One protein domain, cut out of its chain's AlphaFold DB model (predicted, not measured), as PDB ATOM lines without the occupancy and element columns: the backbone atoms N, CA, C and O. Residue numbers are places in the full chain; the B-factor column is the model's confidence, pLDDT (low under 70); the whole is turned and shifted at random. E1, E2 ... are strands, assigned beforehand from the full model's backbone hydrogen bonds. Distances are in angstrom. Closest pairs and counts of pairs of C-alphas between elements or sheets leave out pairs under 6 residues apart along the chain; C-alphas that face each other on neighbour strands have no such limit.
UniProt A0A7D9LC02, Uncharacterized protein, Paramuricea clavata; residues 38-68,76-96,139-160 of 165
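What this domain is: This is residues 38 to 68, 76 to 96 and 139 to 160 of the 165 residues of an uncharacterized protein of Paramuricea clavata (UniProt A0A7D9LC02). The model is one strongly twisted sheet of six strands, with the long E4, E5 and E6 side by side, E2 beside E6, and the short E1 and E3 at the two edges. Residues 43 to 53, with no named element, make the long link that loops from E1 to E2 at one edge of the sheet, and residues 60 to 68, also with no named element, run from the end of E2 to the first cut. You have 74 printed residues with no named helix and six named strands, E1 to E6 in chain order; across the sheet they run E1, E2, E6, E5, E4, E3, mixed in direction. The class is all strand, though the strands hold 33 of the 74 residues, under half. The whole is compact, with a radius of gyration of the C-alphas of 12.0 A and spans of 36 by 26 by 24 A.

Where its parts are: Start with E5, residues 139 to 145: find C-alpha 139 at (188.652, 217.044, 207.949), and follow the strand for 19.4 A. Beside it are E6, residues 150 to 156, 19.8 A long and ending at C-alpha 156 at (184.993, 220.210, 206.710), and E4, residues 88 to 94, 20.3 A long. Look next at E2, residues 54 to 59, 16.9 A. The short strands are E3, residues 79 to 81, and E1, residues 40 to 42, which begins at C-alpha 40 at (187.286, 233.527, 203.955).

How they stand to each other: E5 and E6 form a hairpin, antiparallel at 159 degrees; look for N 141 and O 154, 2.8 A apart and within hydrogen-bond range. On the other side of E5, E4 is antiparallel at 170 degrees, with N 93 and O 140 within hydrogen-bond range at 2.8 A. E3 and E4 form a second hairpin, antiparallel at 131 degrees, where N 79 and O 92 are within hydrogen-bond range at 2.8 A. Return to E6 and you meet E2, antiparallel at 162 degrees, with N 153 and O 56 within hydrogen-bond range at 2.8 A. E1 and E2 are parallel at 36 degrees; here N 57 and O 41 are within hydrogen-bond range at 2.8 A. E1 and E3 are the edge strands, and they are apart.

The domain as a whole: The two C-alphas farthest apart, those of Gly 147 and Thr 160, are 36.3 A from each other. Residues 69 to 75 are not printed, and C-alphas 68 and 76 stand 17.5 A apart across this cut. Residues 97 to 138 are also not printed, with 9.6 A between C-alphas 96 and 139. Of the links printed whole, E1 to E2 is long with 11 residues, E3 to E4 is short with 6, and E5 to E6 is tight with 4. The mean pLDDT of the printed part is 88.7; look at residues 62 to 67 for the values under 70.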
ATOM      1  N   VAL A  38     181.478 229.968 201.116       93.75
ATOM      2  CA  VAL A  38     181.955 230.147 202.492       93.75
ATOM      3  C   VAL A  38     182.932 231.325 202.538       93.75
ATOM      4  O   VAL A  38     183.999 231.253 201.923       93.75
ATOM      5  N   PRO A  39     182.635 232.399 203.294       93.25
ATOM      6  CA  PRO A  39     183.513 233.558 203.357       93.25
ATOM      7  C   PRO A  39     184.845 233.202 204.018       93.25
ATOM      8  O   PRO A  39     184.889 232.550 205.066       93.25
ATOM      9  N   VAL A  40     185.934 233.681 203.415       95.50
ATOM     10  CA  VAL A  40     187.286 233.527 203.955       95.50
ATOM     11  C   VAL A  40     187.496 234.526 205.088       95.50
ATOM     12  O   VAL A  40     187.424 235.736 204.881       95.50
ATOM     13  N   GLN A  41     187.789 234.025 206.285       95.94
ATOM     14  CA  GLN A  41     188.051 234.850 207.464       95.94
ATOM     15  C   GLN A  41     189.554 235.023 207.662       95.94
ATOM     16  O   GLN A  41     190.274 234.043 207.855       95.94
ATOM     17  N   ARG A  42     190.043 236.265 207.626       94.62
ATOM     18  CA  ARG A  42     191.445 236.563 207.940       94.62
ATOM     19  C   ARG A  42     191.635 236.612 209.451       94.62
ATOM     20  O   ARG A  42     190.935 237.368 210.117       94.62
ATOM     21  N   VAL A  43     192.544 235.795 209.972       92.19
ATOM     22  CA  VAL A  43     192.821 235.677 211.411       92.19
ATOM     23  C   VAL A  43     194.321 235.512 211.650       92.19
ATOM     24  O   VAL A  43     195.019 234.921 210.831       92.19
ATOM     25  N   GLU A  44     194.814 236.004 212.784       87.88
ATOM     26  CA  GLU A  44     196.214 235.814 213.200       87.88
ATOM     27  C   GLU A  44     196.481 234.379 213.679       87.88
ATOM     28  O   GLU A  44     197.561 233.825 213.485       87.88
ATOM     29  N   SER A  45     195.474 233.755 214.292       88.38
ATOM     30  CA  SER A  45     195.501 232.370 214.756       88.38
ATOM     31  C   SER A  45     194.126 231.730 214.594       88.38
ATOM     32  O   SER A  45     193.100 232.415 214.563       88.38
ATOM     33  N   LEU A  46     194.092 230.404 214.453       89.31
ATOM     34  CA  LEU A  46     192.821 229.699 214.350       89.31
ATOM     35  C   LEU A  46     192.059 229.751 215.682       89.31
ATOM     36  O   LEU A  46     192.637 229.465 216.732       89.31
ATOM     37  N   PRO A  47     190.744 230.036 215.658       88.19
ATOM     38  CA  PRO A  47     189.931 229.876 216.849       88.19
ATOM     39  C   PRO A  47     189.899 228.404 217.278       88.19
ATOM     40  O   PRO A  47     190.006 227.478 216.470       88.19
ATOM     41  N   TYR A  48     189.703 228.180 218.573       85.19
ATOM     42  CA  TYR A  48     189.466 226.841 219.095       85.19
ATOM     43  C   TYR A  48     188.078 226.343 218.685       85.19
ATOM     44  O   TYR A  48     187.144 227.121 218.503       85.19
ATOM     45  N   HIS A  49     187.932 225.019 218.595       81.44
ATOM     46  CA  HIS A  49     186.623 224.356 218.460       81.44
ATOM     47  C   HIS A  49     185.890 224.661 217.148       81.44
ATOM     48  O   HIS A  49     184.667 224.751 217.111       81.44
ATOM     49  N   ILE A  50     186.637 224.774 216.053       88.88
ATOM     50  CA  ILE A  50     186.053 224.993 214.730       88.88
ATOM     51  C   ILE A  50     185.203 223.785 214.329       88.88
ATOM     52  O   ILE A  50     185.672 222.648 214.376       88.88
ATOM     53  N   ASP A  51     183.973 224.060 213.902       90.00
ATOM     54  CA  ASP A  51     183.013 223.077 213.416       90.00
ATOM     55  C   ASP A  51     182.385 223.523 212.089       90.00
ATOM     56  O   ASP A  51     182.177 224.712 211.828       90.00
ATOM     57  N   GLY A  52     182.047 222.536 211.258       91.06
ATOM     58  CA  GLY A  52     181.320 222.739 210.011       91.06
ATOM     59  C   GLY A  52     182.217 223.151 208.847       91.06
ATOM     60  O   GLY A  52     183.389 222.780 208.773       91.06
ATOM     61  N   LEU A  53     181.626 223.873 207.893       94.19
ATOM     62  CA  LEU A  53     182.327 224.433 206.740       94.19
ATOM     63  C   LEU A  53     182.839 225.827 207.094       94.19
ATOM     64  O   LEU A  53     182.052 226.765 207.233       94.19
ATOM     65  N   LYS A  54     184.156 225.960 207.261       96.00
ATOM     66  CA  LYS A  54     184.823 227.239 207.541       96.00
ATOM     67  C   LYS A  54     186.090 227.361 206.710       96.00
ATOM     68  O   LYS A  54     186.729 226.350 206.418       96.00
ATOM     69  N   VAL A  55     186.438 228.593 206.349       96.25
ATOM     70  CA  VAL A  55     187.681 228.914 205.647       96.25
ATOM     71  C   VAL A  55     188.369 230.061 206.368       96.25
ATOM     72  O   VAL A  55     187.762 231.109 206.598       96.25
ATOM     73  N   TYR A  56     189.633 229.855 206.712       95.62
ATOM     74  CA  TYR A  56     190.477 230.840 207.372       95.62
ATOM     75  C   TYR A  56     191.706 231.132 206.523       95.62
ATOM     76  O   TYR A  56     192.251 230.233 205.891       95.62
ATOM     77  N   SER A  57     192.153 232.378 206.536       94.50
ATOM     78  CA  SER A  57     193.407 232.811 205.930       94.50
ATOM     79  C   SER A  57     194.282 233.399 207.021       94.50
ATOM     80  O   SER A  57     193.830 234.272 207.760       94.50
ATOM     81  N   LEU A  58     195.516 232.925 207.116       92.62
ATOM     82  CA  LEU A  58     196.476 233.364 208.121       92.62
ATOM     83  C   LEU A  58     197.779 233.741 207.437       92.62
ATOM     84  O   LEU A  58     198.150 233.129 206.430       92.62
ATOM     85  N   GLU A  59     198.484 234.715 207.999       89.19
ATOM     86  CA  GLU A  59     199.870 234.949 207.615       89.19
ATOM     87  C   GLU A  59     200.717 233.740 208.011       89.19
ATOM     88  O   GLU A  59     200.547 233.128 209.067       89.19
ATOM     89  N   TYR A  60     201.603 233.353 207.107       79.19
ATOM     90  CA  TYR A  60     202.428 232.173 207.246       79.19
ATOM     91  C   TYR A  60     203.894 232.573 207.183       79.19
ATOM     92  O   TYR A  60     204.432 232.856 206.110       79.19
ATOM     93  N   ASP A  61     204.544 232.520 208.343       73.06
ATOM     94  CA  ASP A  61     205.994 232.471 208.433       73.06
ATOM     95  C   ASP A  61     206.450 231.005 208.471       73.06
ATOM     96  O   ASP A  61     205.996 230.179 209.272       73.06
ATOM     97  N   SER A  62     207.390 230.679 207.589       68.00
ATOM     98  CA  SER A  62     208.009 229.362 207.486       68.00
ATOM     99  C   SER A  62     208.684 228.882 208.781       68.00
ATOM    100  O   SER A  62     208.871 227.669 208.927       68.00
ATOM    101  N   GLY A  63     209.003 229.789 209.713       65.31
ATOM    102  CA  GLY A  63     209.582 229.480 211.022       65.31
ATOM    103  C   GLY A  63     208.606 228.883 212.048       65.31
ATOM    104  O   GLY A  63     209.033 228.098 212.890       65.31
ATOM    105  N   ASN A  64     207.298 229.174 211.964       61.75
ATOM    106  CA  ASN A  64     206.311 228.779 212.985       61.75
ATOM    107  C   ASN A  64     205.048 228.125 212.388       61.75
ATOM    108  O   ASN A  64     203.912 228.553 212.590       61.75
ATOM    109  N   LYS A  65     205.257 227.056 211.614       64.81
ATOM    110  CA  LYS A  65     204.219 226.437 210.766       64.81
ATOM    111  C   LYS A  65     203.028 225.858 211.531       64.81
ATOM    112  O   LYS A  65     201.930 225.780 210.982       64.81
ATOM    113  N   THR A  66     203.256 225.359 212.744       64.94
ATOM    114  CA  THR A  66     202.249 224.597 213.491       64.94
ATOM    115  C   THR A  66     201.451 225.472 214.438       64.94
ATOM    116  O   THR A  66     200.230 225.387 214.373       64.94
ATOM    117  N   ALA A  67     202.087 226.353 215.220       64.69
ATOM    118  CA  ALA A  67     201.418 227.048 216.323       64.69
ATOM    119  C   ALA A  67     200.228 227.908 215.868       64.69
ATOM    120  O   ALA A  67     199.164 227.856 216.475       64.69
ATOM    121  N   VAL A  68     200.363 228.632 214.751       75.56
ATOM    122  CA  VAL A  68     199.293 229.516 214.244       75.56
ATOM    123  C   VAL A  68     198.089 228.749 213.682       75.56
ATOM    124  O   VAL A  68     197.001 229.303 213.548       75.56
ATOM    125  N   GLY A  76     194.935 213.646 212.518       88.06
ATOM    126  CA  GLY A  76     195.717 212.552 211.955       88.06
ATOM    127  C   GLY A  76     197.108 212.977 211.492       88.06
ATOM    128  O   GLY A  76     197.490 214.147 211.554       88.06
ATOM    129  N   ASN A  77     197.853 212.017 210.950       88.69
ATOM    130  CA  ASN A  77     199.019 212.359 210.142       88.69
ATOM    131  C   ASN A  77     198.554 213.122 208.896       88.69
ATOM    132  O   ASN A  77     197.438 212.913 208.413       88.69
ATOM    133  N   TYR A  78     199.391 214.032 208.403       88.06
ATOM    134  CA  TYR A  78     199.072 214.734 207.168       88.06
ATOM    135  C   TYR A  78     199.206 213.791 205.973       88.06
ATOM    136  O   TYR A  78     200.035 212.883 205.951       88.06
ATOM    137  N   THR A  79     198.390 214.034 204.959       90.62
ATOM    138  CA  THR A  79     198.503 213.417 203.642       90.62
ATOM    139  C   THR A  79     198.597 214.531 202.615       90.62
ATOM    140  O   THR A  79     197.793 215.465 202.638       90.62
ATOM    141  N   THR A  80     199.580 214.458 201.722       91.50
ATOM    142  CA  THR A  80     199.668 215.395 200.598       91.50
ATOM    143  C   THR A  80     198.474 215.177 199.675       91.50
ATOM    144  O   THR A  80     198.149 214.047 199.318       91.50
ATOM    145  N   SER A  81     197.813 216.260 199.290       88.62
ATOM    146  CA  SER A  81     196.672 216.252 198.379       88.62
ATOM    147  C   SER A  81     196.954 217.184 197.205       88.62
ATOM    148  O   SER A  81     197.805 218.063 197.287       88.62
ATOM    149  N   ARG A  82     196.253 216.992 196.089       89.00
ATOM    150  CA  ARG A  82     196.318 217.868 194.913       89.00
ATOM    151  C   ARG A  82     194.900 218.229 194.487       89.00
ATOM    152  O   ARG A  82     193.960 217.484 194.765       89.00
ATOM    153  N   ARG A  83     194.735 219.377 193.836       87.69
ATOM    154  CA  ARG A  83     193.499 219.744 193.135       87.69
ATOM    155  C   ARG A  83     193.825 220.526 191.873       87.69
ATOM    156  O   ARG A  83     194.859 221.184 191.818       87.69
ATOM    157  N   ALA A  84     192.936 220.448 190.890       87.69
ATOM    158  CA  ALA A  84     193.050 221.241 189.676       87.69
ATOM    159  C   ALA A  84     193.014 222.746 190.003       87.69
ATOM    160  O   ALA A  84     192.334 223.167 190.945       87.69
ATOM    161  N   GLY A  85     193.779 223.531 189.245       88.38
ATOM    162  CA  GLY A  85     193.832 224.991 189.369       88.38
ATOM    163  C   GLY A  85     194.543 225.528 190.616       88.38
ATOM    164  O   GLY A  85     194.517 226.733 190.838       88.38
ATOM    165  N   PHE A  86     195.169 224.678 191.438       91.56
ATOM    166  CA  PHE A  86     195.955 225.119 192.592       91.56
ATOM    167  C   PHE A  86     197.445 224.877 192.372       91.56
ATOM    168  O   PHE A  86     197.862 223.743 192.123       91.56
ATOM    169  N   VAL A  87     198.233 225.939 192.530       93.38
ATOM    170  CA  VAL A  87     199.696 225.901 192.489       93.38
ATOM    171  C   VAL A  87     200.222 226.190 193.894       93.38
ATOM    172  O   VAL A  87     199.968 227.252 194.461       93.38
ATOM    173  N   GLY A  88     200.901 225.207 194.483       92.19
ATOM    174  CA  GLY A  88     201.371 225.271 195.864       92.19
ATOM    175  C   GLY A  88     201.347 223.916 196.567       92.19
ATOM    176  O   GLY A  88     201.185 222.861 195.946       92.19
ATOM    177  N   LYS A  89     201.491 223.930 197.896       92.00
ATOM    178  CA  LYS A  89     201.447 222.716 198.729       92.00
ATOM    179  C   LYS A  89     200.079 222.580 199.379       92.00
ATOM    180  O   LYS A  89     199.602 223.512 200.015       92.00
ATOM    181  N   ARG A  90     199.463 221.405 199.254       92.75
ATOM    182  CA  ARG A  90     198.168 221.104 199.870       92.75
ATOM    183  C   ARG A  90     198.271 219.871 200.754       92.75
ATOM    184  O   ARG A  90     198.709 218.810 200.307       92.75
ATOM    185  N   TYR A  91     197.831 220.001 201.997       91.75
ATOM    186  CA  TYR A  91     197.846 218.928 202.986       91.75
ATOM    187  C   TYR A  91     196.453 218.695 203.541       91.75
ATOM    188  O   TYR A  91     195.701 219.636 203.759       91.75
ATOM    189  N   LEU A  92     196.125 217.437 203.797       92.31
ATOM    190  CA  LEU A  92     194.863 217.010 204.381       92.31
ATOM    191  C   LEU A  92     195.139 216.255 205.681       92.31
ATOM    192  O   LEU A  92     195.994 215.370 205.713       92.31
ATOM    193  N   LYS A  93     194.381 216.555 206.735       92.88
ATOM    194  CA  LYS A  93     194.281 215.716 207.931       92.88
ATOM    195  C   LYS A  93     192.828 215.332 208.172       92.88
ATOM    196  O   LYS A  93     191.918 216.145 208.038       92.88
ATOM    197  N   SER A  94     192.628 214.084 208.575       92.94
ATOM    198  CA  SER A  94     191.354 213.623 209.129       92.94
ATOM    199  C   SER A  94     191.417 213.691 210.647       92.94
ATOM    200  O   SER A  94     192.482 213.460 211.226       92.94
ATOM    201  N   CYS A  95     190.311 214.020 211.305       92.19
ATOM    202  CA  CYS A  95     190.254 213.973 212.759       92.19
ATOM    203  C   CYS A  95     190.477 212.530 213.244       92.19
ATOM    204  O   CYS A  95     189.932 211.587 212.673       92.19
ATOM    205  N   LYS A  96     191.271 212.350 214.308       89.88
ATOM    206  CA  LYS A  96     191.514 211.028 214.912       89.88
ATOM    207  C   LYS A  96     190.322 210.513 215.717       89.88
ATOM    208  O   LYS A  96     190.379 209.390 216.199       89.88
ATOM    209  N   ARG A 139     187.397 216.943 208.697       93.75
ATOM    210  CA  ARG A 139     188.652 217.044 207.949       93.75
ATOM    211  C   ARG A 139     189.135 218.484 207.955       93.75
ATOM    212  O   ARG A 139     188.338 219.414 207.977       93.75
ATOM    213  N   LYS A 140     190.452 218.630 207.900       93.50
ATOM    214  CA  LYS A 140     191.139 219.912 207.814       93.50
ATOM    215  C   LYS A 140     192.111 219.885 206.651       93.50
ATOM    216  O   LYS A 140     192.809 218.887 206.448       93.50
ATOM    217  N   ILE A 141     192.122 220.955 205.873       93.56
ATOM    218  CA  ILE A 141     192.985 221.115 204.707       93.56
ATOM    219  C   ILE A 141     193.807 222.377 204.896       93.56
ATOM    220  O   ILE A 141     193.266 223.399 205.292       93.56
ATOM    221  N   TRP A 142     195.089 222.300 204.568       93.31
ATOM    222  CA  TRP A 142     195.974 223.449 204.446       93.31
ATOM    223  C   TRP A 142     196.348 223.607 202.984       93.31
ATOM    224  O   TRP A 142     196.763 222.635 202.350       93.31
ATOM    225  N   GLU A 143     196.229 224.819 202.471       93.38
ATOM    226  CA  GLU A 143     196.754 225.230 201.180       93.38
ATOM    227  C   GLU A 143     197.776 226.337 201.410       93.38
ATOM    228  O   GLU A 143     197.466 227.365 202.002       93.38
ATOM    229  N   TYR A 144     199.000 226.094 200.950       92.19
ATOM    230  CA  TYR A 144     200.106 227.042 200.925       92.19
ATOM    231  C   TYR A 144     200.324 227.447 199.467       92.19
ATOM    232  O   TYR A 144     200.956 226.675 198.731       92.19
ATOM    233  N   PRO A 145     199.745 228.571 199.010       92.44
ATOM    234  CA  PRO A 145     199.924 229.035 197.643       92.44
ATOM    235  C   PRO A 145     201.402 229.313 197.359       92.44
ATOM    236  O   PRO A 145     202.135 229.795 198.223       92.44
ATOM    237  N   GLU A 146     201.855 228.997 196.150       91.25
ATOM    238  CA  GLU A 146     203.233 229.284 195.755       91.25
ATOM    239  C   GLU A 146     203.507 230.797 195.740       91.25
ATOM    240  O   GLU A 146     202.672 231.590 195.307       91.25
ATOM    241  N   GLY A 147     204.676 231.199 196.249       88.62
ATOM    242  CA  GLY A 147     205.107 232.599 196.268       88.62
ATOM    243  C   GLY A 147     204.393 233.496 197.284       88.62
ATOM    244  O   GLY A 147     204.637 234.699 197.282       88.62
ATOM    245  N   LYS A 148     203.537 232.948 198.157       88.69
ATOM    246  CA  LYS A 148     202.824 233.725 199.177       88.69
ATOM    247  C   LYS A 148     203.218 233.341 200.598       88.69
ATOM    248  O   LYS A 148     203.407 232.168 200.911       88.69
ATOM    249  N   SER A 149     203.250 234.335 201.477       88.31
ATOM    250  CA  SER A 149     203.368 234.186 202.932       88.31
ATOM    251  C   SER A 149     201.991 234.048 203.587       88.31
ATOM    252  O   SER A 149     201.708 234.672 204.606       88.31
ATOM    253  N   GLU A 150     201.100 233.263 202.980       91.12
ATOM    254  CA  GLU A 150     199.763 233.003 203.514       91.12
ATOM    255  C   GLU A 150     199.469 231.503 203.515       91.12
ATOM    256  O   GLU A 150     199.954 230.746 202.668       91.12
ATOM    257  N   VAL A 151     198.651 231.073 204.468       92.56
ATOM    258  CA  VAL A 151     198.064 229.736 204.490       92.56
ATOM    259  C   VAL A 151     196.552 229.856 204.538       92.56
ATOM    260  O   VAL A 151     195.995 230.581 205.362       92.56
ATOM    261  N   ILE A 152     195.883 229.108 203.664       93.94
ATOM    262  CA  ILE A 152     194.429 228.984 203.660       93.94
ATOM    263  C   ILE A 152     194.070 227.647 204.293       93.94
ATOM    264  O   ILE A 152     194.524 226.585 203.857       93.94
ATOM    265  N   VAL A 153     193.262 227.699 205.343       94.19
ATOM    266  CA  VAL A 153     192.844 226.541 206.120       94.19
ATOM    267  C   VAL A 153     191.355 226.316 205.919       94.19
ATOM    268  O   VAL A 153     190.543 227.187 206.219       94.19
ATOM    269  N   TYR A 154     190.997 225.128 205.442       94.94
ATOM    270  CA  TYR A 154     189.612 224.724 205.232       94.94
ATOM    271  C   TYR A 154     189.219 223.676 206.262       94.94
ATOM    272  O   TYR A 154     189.902 222.657 206.417       94.94
ATOM    273  N   HIS A 155     188.073 223.881 206.896       95.12
ATOM    274  CA  HIS A 155     187.445 222.920 207.792       95.12
ATOM    275  C   HIS A 155     186.219 222.317 207.121       95.12
ATOM    276  O   HIS A 155     185.455 223.009 206.446       95.12
ATOM    277  N   TYR A 156     186.073 221.004 207.278       94.38
ATOM    278  CA  TYR A 156     184.993 220.210 206.710       94.38
ATOM    279  C   TYR A 156     184.291 219.409 207.803       94.38
ATOM    280  O   TYR A 156     184.953 218.627 208.489       94.38
ATOM    281  N   ARG A 157     182.953 219.500 207.836       92.44
ATOM    282  CA  ARG A 157     182.034 218.824 208.772       92.44
ATOM    283  C   ARG A 157     182.182 219.250 210.236       92.44
ATOM    284  O   ARG A 157     183.212 219.731 210.690       92.44
ATOM    285  N   THR A 158     181.105 219.043 210.982       92.56
ATOM    286  CA  THR A 158     181.060 219.204 212.439       92.56
ATOM    287  C   THR A 158     181.733 218.014 213.120       92.56
ATOM    288  O   THR A 158     181.542 216.865 212.712       92.56
ATOM    289  N   HIS A 159     182.524 218.273 214.159       89.81
ATOM    290  CA  HIS A 159     183.143 217.231 214.962       89.81
ATOM    291  C   HIS A 159     182.099 216.504 215.814       89.81
ATOM    292  O   HIS A 159     181.346 217.105 216.572       89.81
ATOM    293  N   THR A 160     182.118 215.176 215.756       88.69
ATOM    294  CA  THR A 160     181.354 214.300 216.664       88.69
ATOM    295  C   THR A 160     182.159 213.898 217.901       88.69
ATOM    296  O   THR A 160     181.621 213.318 218.842       88.69
TER     297      THR A 160